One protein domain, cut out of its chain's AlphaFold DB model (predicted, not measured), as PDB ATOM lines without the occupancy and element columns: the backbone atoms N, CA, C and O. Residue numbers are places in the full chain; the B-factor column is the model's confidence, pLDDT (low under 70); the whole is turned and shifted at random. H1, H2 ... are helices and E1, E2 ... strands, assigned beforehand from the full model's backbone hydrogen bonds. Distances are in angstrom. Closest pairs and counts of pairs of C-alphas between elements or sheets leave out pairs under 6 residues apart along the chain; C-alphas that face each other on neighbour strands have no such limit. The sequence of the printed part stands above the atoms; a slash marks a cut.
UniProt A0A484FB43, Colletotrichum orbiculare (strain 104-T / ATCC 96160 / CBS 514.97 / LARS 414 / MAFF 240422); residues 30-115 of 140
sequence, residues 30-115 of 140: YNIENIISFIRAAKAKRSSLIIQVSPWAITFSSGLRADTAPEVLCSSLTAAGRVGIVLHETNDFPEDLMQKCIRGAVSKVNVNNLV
ATOM      1  N   TYR A  30     163.338 111.875 134.624       80.38
ATOM      2  CA  TYR A  30     163.988 110.893 135.498       80.38
ATOM      3  C   TYR A  30     165.000 111.523 136.457       80.38
ATOM      4  O   TYR A  30     165.370 110.915 137.458       80.38
ATOM      5  N   ASN A  31     165.448 112.742 136.164       78.00
ATOM      6  CA  ASN A  31     166.424 113.479 136.956       78.00
ATOM      7  C   ASN A  31     166.194 114.996 136.863       78.00
ATOM      8  O   ASN A  31     165.321 115.479 136.131       78.00
ATOM      9  N   ILE A  32     166.976 115.757 137.628       78.00
ATOM     10  CA  ILE A  32     166.841 117.214 137.704       78.00
ATOM     11  C   ILE A  32     167.228 117.896 136.384       78.00
ATOM     12  O   ILE A  32     166.638 118.908 136.007       78.00
ATOM     13  N   GLU A  33     168.160 117.320 135.630       84.25
ATOM     14  CA  GLU A  33     168.607 117.823 134.336       84.25
ATOM     15  C   GLU A  33     167.478 117.783 133.303       84.25
ATOM     16  O   GLU A  33     167.314 118.738 132.537       84.25
ATOM     17  N   ASN A  34     166.655 116.727 133.307       87.81
ATOM     18  CA  ASN A  34     165.447 116.644 132.486       87.81
ATOM     19  C   ASN A  34     164.481 117.775 132.835       87.81
ATOM     20  O   ASN A  34     164.061 118.526 131.955       87.81
ATOM     21  N   ILE A  35     164.186 117.940 134.126       81.94
ATOM     22  CA  ILE A  35     163.268 118.966 134.625       81.94
ATOM     23  C   ILE A  35     163.731 120.363 134.185       81.94
ATOM     24  O   ILE A  35     162.964 121.118 133.582       81.94
ATOM     25  N   ILE A  36     165.004 120.693 134.421       84.00
ATOM     26  CA  ILE A  36     165.591 121.983 134.042       84.00
ATOM     27  C   ILE A  36     165.515 122.188 132.526       84.00
ATOM     28  O   ILE A  36     165.140 123.270 132.068       84.00
ATOM     29  N   SER A  37     165.853 121.161 131.745       88.31
ATOM     30  CA  SER A  37     165.859 121.234 130.281       88.31
ATOM     31  C   SER A  37     164.459 121.471 129.719       88.31
ATOM     32  O   SER A  37     164.278 122.358 128.883       88.31
ATOM     33  N   PHE A  38     163.451 120.756 130.224       89.94
ATOM     34  CA  PHE A  38     162.065 120.924 129.791       89.94
ATOM     35  C   PHE A  38     161.524 122.308 130.148       89.94
ATOM     36  O   PHE A  38     160.938 122.972 129.294       89.94
ATOM     37  N   ILE A  39     161.788 122.798 131.364       85.25
ATOM     38  CA  ILE A  39     161.376 124.147 131.777       85.25
ATOM     39  C   ILE A  39     162.030 125.210 130.896       85.25
ATOM     40  O   ILE A  39     161.356 126.138 130.446       85.25
ATOM     41  N   ARG A  40     163.337 125.098 130.632       88.38
ATOM     42  CA  ARG A  40     164.051 126.047 129.763       88.38
ATOM     43  C   ARG A  40     163.477 126.044 128.348       88.38
ATOM     44  O   ARG A  40     163.239 127.120 127.801       88.38
ATOM     45  N   ALA A  41     163.199 124.868 127.786       89.56
ATOM     46  CA  ALA A  41     162.593 124.736 126.464       89.56
ATOM     47  C   ALA A  41     161.181 125.349 126.410       89.56
ATOM     48  O   ALA A  41     160.893 126.157 125.524       89.56
ATOM     49  N   ALA A  42     160.330 125.043 127.393       86.75
ATOM     50  CA  ALA A  42     158.975 125.586 127.487       86.75
ATOM     51  C   ALA A  42     158.977 127.113 127.640       86.75
ATOM     52  O   ALA A  42     158.230 127.812 126.955       86.75
ATOM     53  N   LYS A  43     159.886 127.661 128.462       84.88
ATOM     54  CA  LYS A  43     160.078 129.114 128.603       84.88
ATOM     55  C   LYS A  43     160.532 129.757 127.293       84.88
ATOM     56  O   LYS A  43     159.955 130.767 126.893       84.88
ATOM     57  N   ALA A  44     161.509 129.165 126.604       87.94
ATOM     58  CA  ALA A  44     162.004 129.671 125.323       87.94
ATOM     59  C   ALA A  44     160.910 129.706 124.243       87.94
ATOM     60  O   ALA A  44     160.874 130.625 123.426       87.94
ATOM     61  N   LYS A  45     159.989 128.736 124.261       88.06
ATOM     62  CA  LYS A  45     158.856 128.655 123.329       88.06
ATOM     63  C   LYS A  45     157.576 129.320 123.838       88.06
ATOM     64  O   LYS A  45     156.594 129.359 123.104       88.06
ATOM     65  N   ARG A  46     157.582 129.867 125.060       83.25
ATOM     66  CA  ARG A  46     156.401 130.425 125.748       83.25
ATOM     67  C   ARG A  46     155.203 129.460 125.748       83.25
ATOM     68  O   ARG A  46     154.051 129.902 125.745       83.25
ATOM     69  N   SER A  47     155.481 128.161 125.755       82.56
ATOM     70  CA  SER A  47     154.489 127.093 125.669       82.56
ATOM     71  C   SER A  47     154.146 126.549 127.052       82.56
ATOM     72  O   SER A  47     154.974 126.586 127.964       82.56
ATOM     73  N   SER A  48     152.936 126.013 127.199       84.19
ATOM     74  CA  SER A  48     152.585 125.200 128.365       84.19
ATOM     75  C   SER A  48     153.322 123.857 128.316       84.19
ATOM     76  O   SER A  48     153.644 123.353 127.236       84.19
ATOM     77  N   LEU A  49     153.611 123.291 129.486       86.38
ATOM     78  CA  LEU A  49     154.348 122.038 129.654       86.38
ATOM     79  C   LEU A  49     153.705 121.208 130.762       86.38
ATOM     80  O   LEU A  49     153.326 121.758 131.793       86.38
ATOM     81  N   ILE A  50     153.643 119.891 130.574       87.38
ATOM     82  CA  ILE A  50     153.228 118.947 131.611       87.38
ATOM     83  C   ILE A  50     154.398 118.012 131.924       87.38
ATOM     84  O   ILE A  50     154.760 117.196 131.093       87.38
ATOM     85  N   ILE A  51     155.003 118.083 133.105       86.06
ATOM     86  CA  ILE A  51     156.119 117.181 133.438       86.06
ATOM     87  C   ILE A  51     155.578 115.933 134.131       86.06
ATOM     88  O   ILE A  51     154.923 116.037 135.166       86.06
ATOM     89  N   GLN A  52     155.876 114.763 133.572       86.25
ATOM     90  CA  GLN A  52     155.610 113.467 134.189       86.25
ATOM     91  C   GLN A  52     156.808 113.070 135.060       86.25
ATOM     92  O   GLN A  52     157.888 112.813 134.536       86.25
ATOM     93  N   VAL A  53     156.641 113.038 136.380       80.38
ATOM     94  CA  VAL A  53     157.707 112.671 137.330       80.38
ATOM     95  C   VAL A  53     157.385 111.354 138.022       80.38
ATOM     96  O   VAL A  53     156.253 111.149 138.463       80.38
ATOM     97  N   SER A  54     158.376 110.466 138.127       76.88
ATOM     98  CA  SER A  54     158.243 109.251 138.934       76.88
ATOM     99  C   SER A  54     158.426 109.561 140.426       76.88
ATOM    100  O   SER A  54     159.096 110.540 140.774       76.88
ATOM    101  N   PRO A  55     157.894 108.729 141.337       71.31
ATOM    102  CA  PRO A  55     158.036 108.950 142.777       71.31
ATOM    103  C   PRO A  55     159.508 108.886 143.186       71.31
ATOM    104  O   PRO A  55     159.988 109.708 143.962       71.31
ATOM    105  N   TRP A  56     160.242 107.956 142.571       70.69
ATOM    106  CA  TRP A  56     161.671 107.777 142.778       70.69
ATOM    107  C   TRP A  56     162.464 109.014 142.351       70.69
ATOM    108  O   TRP A  56     163.349 109.459 143.077       70.69
ATOM    109  N   ALA A  57     162.108 109.624 141.214       70.00
ATOM    110  CA  ALA A  57     162.722 110.870 140.770       70.00
ATOM    111  C   ALA A  57     162.451 112.007 141.765       70.00
ATOM    112  O   ALA A  57     163.362 112.773 142.054       70.00
ATOM    113  N   ILE A  58     161.252 112.098 142.347       69.81
ATOM    114  CA  ILE A  58     160.932 113.111 143.366       69.81
ATOM    115  C   ILE A  58     161.779 112.920 144.632       69.81
ATOM    116  O   ILE A  58     162.303 113.895 145.164       69.81
ATOM    117  N   THR A  59     161.941 111.681 145.099       67.44
ATOM    118  CA  THR A  59     162.705 111.381 146.320       67.44
ATOM    119  C   THR A  59     164.221 111.422 146.121       67.44
ATOM    120  O   THR A  59     164.950 111.694 147.070       67.44
ATOM    121  N   PHE A  60     164.710 111.142 144.909       65.81
ATOM    122  CA  PHE A  60     166.141 111.098 144.587       65.81
ATOM    123  C   PHE A  60     166.686 112.452 144.114       65.81
ATOM    124  O   PHE A  60     167.786 112.842 144.495       65.81
ATOM    125  N   SER A  61     165.919 113.194 143.306       58.28
ATOM    126  CA  SER A  61     166.358 114.482 142.739       58.28
ATOM    127  C   SER A  61     166.463 115.602 143.769       58.28
ATOM    128  O   SER A  61     167.055 116.643 143.487       58.28
ATOM    129  N   SER A  62     165.882 115.418 144.951       53.75
ATOM    130  CA  SER A  62     165.659 116.521 145.861       53.75
ATOM    131  C   SER A  62     166.892 116.942 146.649       53.75
ATOM    132  O   SER A  62     166.939 118.108 147.022       53.75
ATOM    133  N   GLY A  63     167.853 116.066 146.980       53.38
ATOM    134  CA  GLY A  63     168.958 116.369 147.925       53.38
ATOM    135  C   GLY A  63     168.513 116.827 149.338       53.38
ATOM    136  O   GLY A  63     169.296 116.850 150.281       53.38
ATOM    137  N   LEU A  64     167.233 117.170 149.475       51.34
ATOM    138  CA  LEU A  64     166.429 117.482 150.633       51.34
ATOM    139  C   LEU A  64     165.933 116.174 151.242       51.34
ATOM    140  O   LEU A  64     165.742 115.174 150.545       51.34
ATOM    141  N   ARG A  65     165.682 116.211 152.550       46.94
ATOM    142  CA  ARG A  65     165.110 115.089 153.295       46.94
ATOM    143  C   ARG A  65     163.829 114.594 152.606       46.94
ATOM    144  O   ARG A  65     162.981 115.387 152.193       46.94
ATOM    145  N   ALA A  66     163.687 113.271 152.513       56.16
ATOM    146  CA  ALA A  66     162.573 112.600 151.835       56.16
ATOM    147  C   ALA A  66     161.178 112.977 152.387       56.16
ATOM    148  O   ALA A  66     160.162 112.752 151.732       56.16
ATOM    149  N   ASP A  67     161.116 113.565 153.585       57.78
ATOM    150  CA  ASP A  67     159.894 114.001 154.262       57.78
ATOM    151  C   ASP A  67     159.281 115.289 153.673       57.78
ATOM    152  O   ASP A  67     158.056 115.402 153.615       57.78
ATOM    153  N   THR A  68     160.109 116.224 153.201       59.66
ATOM    154  CA  THR A  68     159.732 117.585 152.761       59.66
ATOM    155  C   THR A  68     159.996 117.841 151.276       59.66
ATOM    156  O   THR A  68     159.357 118.697 150.661       59.66
ATOM    157  N   ALA A  69     160.886 117.053 150.677       67.50
ATOM    158  CA  ALA A  69     161.252 117.094 149.266       67.50
ATOM    159  C   ALA A  69     160.082 117.135 148.254       67.50
ATOM    160  O   ALA A  69     160.136 117.954 147.333       67.50
ATOM    161  N   PRO A  70     159.018 116.318 148.388       69.00
ATOM    162  CA  PRO A  70     158.007 116.182 147.337       69.00
ATOM    163  C   PRO A  70     157.143 117.429 147.171       69.00
ATOM    164  O   PRO A  70     156.900 117.887 146.056       69.00
ATOM    165  N   GLU A  71     156.705 117.988 148.294       72.12
ATOM    166  CA  GLU A  71     155.825 119.151 148.344       72.12
ATOM    167  C   GLU A  71     156.552 120.405 147.846       72.12
ATOM    168  O   GLU A  71     156.033 121.133 146.999       72.12
ATOM    169  N   VAL A  72     157.797 120.605 148.293       69.50
ATOM    170  CA  VAL A  72     158.632 121.746 147.891       69.50
ATOM    171  C   VAL A  72     159.017 121.661 146.419       69.50
ATOM    172  O   VAL A  72     158.932 122.671 145.722       69.50
ATOM    173  N   LEU A  73     159.403 120.480 145.923       73.62
ATOM    174  CA  LEU A  73     159.737 120.299 144.511       73.62
ATOM    175  C   LEU A  73     158.521 120.599 143.631       73.62
ATOM    176  O   LEU A  73     158.613 121.422 142.724       73.62
ATOM    177  N   CYS A  74     157.370 119.990 143.927       73.94
ATOM    178  CA  CYS A  74     156.158 120.196 143.137       73.94
ATOM    179  C   CYS A  74     155.691 121.663 143.182       73.94
ATOM    180  O   CYS A  74     155.397 122.256 142.141       73.94
ATOM    181  N   SER A  75     155.730 122.295 144.359       72.38
ATOM    182  CA  SER A  75     155.389 123.713 144.515       72.38
ATOM    183  C   SER A  75     156.360 124.625 143.753       72.38
ATOM    184  O   SER A  75     155.945 125.533 143.036       72.38
ATOM    185  N   SER A  76     157.666 124.343 143.800       72.19
ATOM    186  CA  SER A  76     158.679 125.131 143.080       72.19
ATOM    187  C   SER A  76     158.524 125.027 141.563       72.19
ATOM    188  O   SER A  76     158.718 126.002 140.836       72.19
ATOM    189  N   LEU A  77     158.164 123.842 141.076       73.00
ATOM    190  CA  LEU A  77     157.957 123.581 139.657       73.00
ATOM    191  C   LEU A  77     156.680 124.242 139.134       73.00
ATOM    192  O   LEU A  77     156.713 124.849 138.065       73.00
ATOM    193  N   THR A  78     155.590 124.203 139.900       69.06
ATOM    194  CA  THR A  78     154.343 124.901 139.547       69.06
ATOM    195  C   THR A  78     154.477 126.423 139.670       69.06
ATOM    196  O   THR A  78     153.951 127.161 138.837       69.06
ATOM    197  N   ALA A  79     155.272 126.925 140.622       68.31
ATOM    198  CA  ALA A  79     155.610 128.346 140.729       68.31
ATOM    199  C   ALA A  79     156.461 128.857 139.549       68.31
ATOM    200  O   ALA A  79     156.475 130.056 139.259       68.31
ATOM    201  N   ALA A  80     157.165 127.967 138.838       65.00
ATOM    202  CA  ALA A  80     158.043 128.337 137.730       65.00
ATOM    203  C   ALA A  80     157.303 128.775 136.454       65.00
ATOM    204  O   ALA A  80     157.966 129.264 135.525       65.00
ATOM    205  N   GLY A  81     155.976 128.616 136.375       66.75
ATOM    206  CA  GLY A  81     155.203 129.158 135.268       66.75
ATOM    207  C   GLY A  81     153.985 128.332 134.842       66.75
ATOM    208  O   GLY A  81     153.338 127.687 135.653       66.75
ATOM    209  N   ARG A  82     153.710 128.321 133.525       69.69
ATOM    210  CA  ARG A  82     152.745 127.436 132.832       69.69
ATOM    211  C   ARG A  82     153.220 125.972 132.812       69.69
ATOM    212  O   ARG A  82     153.327 125.351 131.752       69.69
ATOM    213  N   VAL A  83     153.622 125.466 133.969       74.56
ATOM    214  CA  VAL A  83     154.178 124.128 134.142       74.56
ATOM    215  C   VAL A  83     153.219 123.351 135.030       74.56
ATOM    216  O   VAL A  83     153.153 123.574 136.236       74.56
ATOM    217  N   GLY A  84     152.463 122.448 134.413       76.44
ATOM    218  CA  GLY A  84     151.692 121.439 135.122       76.44
ATOM    219  C   GLY A  84     152.580 120.255 135.500       76.44
ATOM    220  O   GLY A  84     153.543 119.934 134.798       76.44
ATOM    221  N   ILE A  85     152.249 119.580 136.600       76.88
ATOM    222  CA  ILE A  85     152.957 118.378 137.053       76.88
ATOM    223  C   ILE A  85     151.989 117.207 137.092       76.88
ATOM    224  O   ILE A  85     150.869 117.313 137.603       76.88
ATOM    225  N   VAL A  86     152.459 116.083 136.563       80.38
ATOM    226  CA  VAL A  86     151.792 114.789 136.588       80.38
ATOM    227  C   VAL A  86     152.665 113.799 137.332       80.38
ATOM    228  O   VAL A  86     153.844 113.647 137.014       80.38
ATOM    229  N   LEU A  87     152.077 113.075 138.277       78.69
ATOM    230  CA  LEU A  87     152.731 111.899 138.847       78.69
ATOM    231  C   LEU A  87     152.608 110.738 137.867       78.69
ATOM    232  O   LEU A  87     151.506 110.391 137.438       78.69
ATOM    233  N   HIS A  88     153.746 110.164 137.504       77.56
ATOM    234  CA  HIS A  88     153.872 109.011 136.624       77.56
ATOM    235  C   HIS A  88     154.386 107.803 137.415       77.56
ATOM    236  O   HIS A  88     155.059 107.986 138.420       77.56
ATOM    237  N   GLU A  89     154.047 106.584 136.983       67.25
ATOM    238  CA  GLU A  89     154.354 105.325 137.689       67.25
ATOM    239  C   GLU A  89     153.864 105.288 139.151       67.25
ATOM    240  O   GLU A  89     154.649 105.236 140.096       67.25
ATOM    241  N   THR A  90     152.544 105.301 139.360       62.66
ATOM    242  CA  THR A  90     151.951 105.335 140.713       62.66
ATOM    243  C   THR A  90     151.650 103.974 141.337       62.66
ATOM    244  O   THR A  90     150.884 103.909 142.295       62.66
ATOM    245  N   ASN A  91     152.203 102.881 140.811       63.88
ATOM    246  CA  ASN A  91     151.857 101.537 141.286       63.88
ATOM    247  C   ASN A  91     152.297 101.261 142.728       63.88
ATOM    248  O   ASN A  91     151.584 100.557 143.435       63.88
ATOM    249  N   ASP A  92     153.393 101.878 143.169       65.19
ATOM    250  CA  ASP A  92     153.921 101.763 144.532       65.19
ATOM    251  C   ASP A  92     153.989 103.137 145.212       65.19
ATOM    252  O   ASP A  92     154.940 103.441 145.927       65.19
ATOM    253  N   PHE A  93     153.016 104.011 144.935       72.06
ATOM    254  CA  PHE A  93     152.984 105.365 145.488       72.06
ATOM    255  C   PHE A  93     152.454 105.337 146.930       72.06
ATOM    256  O   PHE A  93     151.255 105.107 147.115       72.06
ATOM    257  N   PRO A  94     153.279 105.590 147.966       79.06
ATOM    258  CA  PRO A  94     152.783 105.635 149.335       79.06
ATOM    259  C   PRO A  94     151.773 106.776 149.494       79.06
ATOM    260  O   PRO A  94     151.974 107.872 148.964       79.06
ATOM    261  N   GLU A  95     150.686 106.545 150.228       82.00
ATOM    262  CA  GLU A  95     149.628 107.547 150.404       82.00
ATOM    263  C   GLU A  95     150.173 108.869 150.969       82.00
ATOM    264  O   GLU A  95     149.802 109.948 150.503       82.00
ATOM    265  N   ASP A  96     151.114 108.801 151.916       83.50
ATOM    266  CA  ASP A  96     151.728 109.983 152.522       83.50
ATOM    267  C   ASP A  96     152.497 110.822 151.489       83.50
ATOM    268  O   ASP A  96     152.411 112.055 151.494       83.50
ATOM    269  N   LEU A  97     153.205 110.160 150.568       79.31
ATOM    270  CA  LEU A  97     153.881 110.806 149.457       79.31
ATOM    271  C   LEU A  97     152.851 111.471 148.543       79.31
ATOM    272  O   LEU A  97     153.077 112.584 148.068       79.31
ATOM    273  N   MET A  98     151.712 110.808 148.294       81.38
ATOM    274  CA  MET A  98     150.709 111.299 147.336       81.38
ATOM    275  C   MET A  98     150.095 112.585 147.857       81.38
ATOM    276  O   MET A  98     150.022 113.583 147.143       81.38
ATOM    277  N   GLN A  99     149.754 112.585 149.143       84.75
ATOM    278  CA  GLN A  99     149.244 113.752 149.845       84.75
ATOM    279  C   GLN A  99     150.253 114.912 149.839       84.75
ATOM    280  O   GLN A  99     149.859 116.056 149.619       84.75
ATOM    281  N   LYS A 100     151.558 114.645 150.017       83.19
ATOM    282  CA  LYS A 100     152.618 115.673 149.904       83.19
ATOM    283  C   LYS A 100     152.685 116.276 148.497       83.19
ATOM    284  O   LYS A 100     152.768 117.491 148.352       83.19
ATOM    285  N   CYS A 101     152.613 115.449 147.456       81.25
ATOM    286  CA  CYS A 101     152.608 115.924 146.073       81.25
ATOM    287  C   CYS A 101     151.361 116.759 145.744       81.25
ATOM    288  O   CYS A 101     151.486 117.806 145.112       81.25
ATOM    289  N   ILE A 102     150.177 116.341 146.209       83.25
ATOM    290  CA  ILE A 102     148.924 117.099 146.044       83.25
ATOM    291  C   ILE A 102     149.031 118.470 146.722       83.25
ATOM    292  O   ILE A 102     148.697 119.483 146.106       83.25
ATOM    293  N   ARG A 103     149.563 118.534 147.954       83.31
ATOM    294  CA  ARG A 103     149.842 119.816 148.630       83.31
ATOM    295  C   ARG A 103     150.818 120.693 147.847       83.31
ATOM    296  O   ARG A 103     150.652 121.906 147.807       83.31
ATOM    297  N   GLY A 104     151.769 120.076 147.152       77.75
ATOM    298  CA  GLY A 104     152.681 120.730 146.216       77.75
ATOM    299  C   GLY A 104     152.063 121.105 144.859       77.75
ATOM    300  O   GLY A 104     152.807 121.348 143.914       77.75
ATOM    301  N   ALA A 105     150.733 121.144 144.739       79.62
ATOM    302  CA  ALA A 105     149.978 121.517 143.539       79.62
ATOM    303  C   ALA A 105     150.052 120.536 142.350       79.62
ATOM    304  O   ALA A 105     149.692 120.883 141.219       79.62
ATOM    305  N   VAL A 106     150.431 119.275 142.590       81.12
ATOM    306  CA  VAL A 106     150.150 118.200 141.629       81.12
ATOM    307  C   VAL A 106     148.640 118.054 141.461       81.12
ATOM    308  O   VAL A 106     147.893 117.976 142.431       81.12
ATOM    309  N   SER A 107     148.197 117.957 140.212       77.69
ATOM    310  CA  SER A 107     146.770 117.942 139.864       77.69
ATOM    311  C   SER A 107     146.388 116.842 138.871       77.69
ATOM    312  O   SER A 107     145.237 116.773 138.440       77.69
ATOM    313  N   LYS A 108     147.332 115.973 138.483       81.00
ATOM    314  CA  LYS A 108     147.066 114.837 137.593       81.00
ATOM    315  C   LYS A 108     147.982 113.655 137.914       81.00
ATOM    316  O   LYS A 108     149.138 113.818 138.294       81.00
ATOM    317  N   VAL A 109     147.431 112.458 137.744       82.38
ATOM    318  CA  VAL A 109     148.086 111.179 138.021       82.38
ATOM    319  C   VAL A 109     147.928 110.270 136.807       82.38
ATOM    320  O   VAL A 109     146.863 110.236 136.186       82.38
ATOM    321  N   ASN A 110     148.992 109.564 136.441       81.75
ATOM    322  CA  ASN A 110     148.989 108.562 135.386       81.75
ATOM    323  C   ASN A 110     148.875 107.159 136.008       81.75
ATOM    324  O   ASN A 110     149.788 106.706 136.693       81.75
ATOM    325  N   VAL A 111     147.757 106.479 135.734       79.25
ATOM    326  CA  VAL A 111     147.398 105.159 136.291       79.25
ATOM    327  C   VAL A 111     147.630 103.996 135.314       79.25
ATOM    328  O   VAL A 111     147.070 102.916 135.497       79.25
ATOM    329  N   ASN A 112     148.429 104.204 134.260       76.88
ATOM    330  CA  ASN A 112     148.609 103.239 133.170       76.88
ATOM    331  C   ASN A 112     148.970 101.834 133.674       76.88
ATOM    332  O   ASN A 112     148.297 100.862 133.347       76.88
ATOM    333  N   ASN A 113     149.989 101.732 134.524       73.50
ATOM    334  CA  ASN A 113     150.508 100.454 134.999       73.50
ATOM    335  C   ASN A 113     149.492  99.726 135.921       73.50
ATOM    336  O   ASN A 113     149.338  98.506 135.847       73.50
ATOM    337  N   LEU A 114     148.711 100.466 136.718       75.81
ATOM    338  CA  LEU A 114     147.685  99.915 137.615       75.81
ATOM    339  C   LEU A 114     146.556  99.231 136.835       75.81
ATOM    340  O   LEU A 114     146.129  98.125 137.177       75.81
ATOM    341  N   VAL A 115     146.080  99.892 135.780       81.81
ATOM    342  CA  VAL A 115     145.000  99.377 134.928       81.81
ATOM    343  C   VAL A 115     145.520  98.264 134.022       81.81
ATOM    344  O   VAL A 115     144.885  97.214 133.909       81.81
TER     345      VAL A 115
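AT A GLANCE: This is residues 30 to 115 of the 140 residues of a protein of Colletotrichum orbiculare (strain 104-T / ATCC 96160 / CBS 514.97 / LARS 414 / MAFF 240422) (UniProt A0A484FB43). A narrow ribbon of two parallel strands, E1 and E2, has two helices packed on one face, H1 mainly by E1 and H3 mainly by E2; H4 lies side by side with H3, short H2 sits at the end of E1, and the last stretch runs along E2 to tiny H5 away from the rest. The printed part has 86 residues with five named helices and two named strands, in the order H1, E1, H2, H3, E2, H4, H5, and its class is mostly helix. The whole is compact, with a radius of gyration of the C-alphas of 12.3 A and spans of 35 by 31 by 20 A.

HOW THE PARTS SIT: H1, residues 32 to 45, touches no helix. A tight link of 3 residues joins it to E1, residues 49 to 53; the closest C-alphas of the two, those of Ala 42 and Leu 49, are 6.2 A apart. After one residue comes H2, residues 55 to 60. H2 touches H3, residues 69 to 79, at 78 degrees, about perpendicular; their closest C-alphas, those of Ile 58 and Pro 70, are 5.8 A apart. H3 leads by a tight link into E2, residues 83 to 87, and the C-alphas of Thr 78 and Gly 84, the closest of the two elements, are 6.2 A apart. E1 and E2 are parallel neighbours at 27 degrees, with N 51 and O 84 at 2.9 A and N 86 and O 51 at 2.8 A, within hydrogen-bond range. E1, H2, H3 and E2 form a strand-helix-strand unit, two parallel neighbour strands with helices between them along the chain, and its crossover is right-handed. H4, residues 95 to 103, touches H3 at a shallow tilt of 25 degrees, the same way; the closest C-alphas are those of Glu 71 and Lys 100, 5.0 A apart. Residues 108 to 109 pair in parallel with residues 86 to 87 of E2. H5, residues 112 to 115, is apart from H4 and E2. In H1, H2, H3 and H4 every O i to N i+4 pair is within hydrogen-bond range; H5 is too short for such a pair.

IN THESE COORDINATES: H1 begins at C-alpha 32, (166.841, 117.214, 137.704), and is 20.0 A long. E1 measures 12.6 A, H3 15.2 A, E2 13.2 A and H4 12.4 A. E2 begins at C-alpha 83, (154.178, 124.128, 134.142). H5 ends at C-alpha 115, (145.000, 99.377, 134.928).

THE WHOLE: The two C-alphas farthest apart, those of Ala 44 and Val 115, are 36.0 A apart. The printed part has no cut, and no link between named elements is long. The mean pLDDT of the printed part is 75.8; it is under 70 at residues 58 to 70, 72, 78 to 82 and 89 to 92.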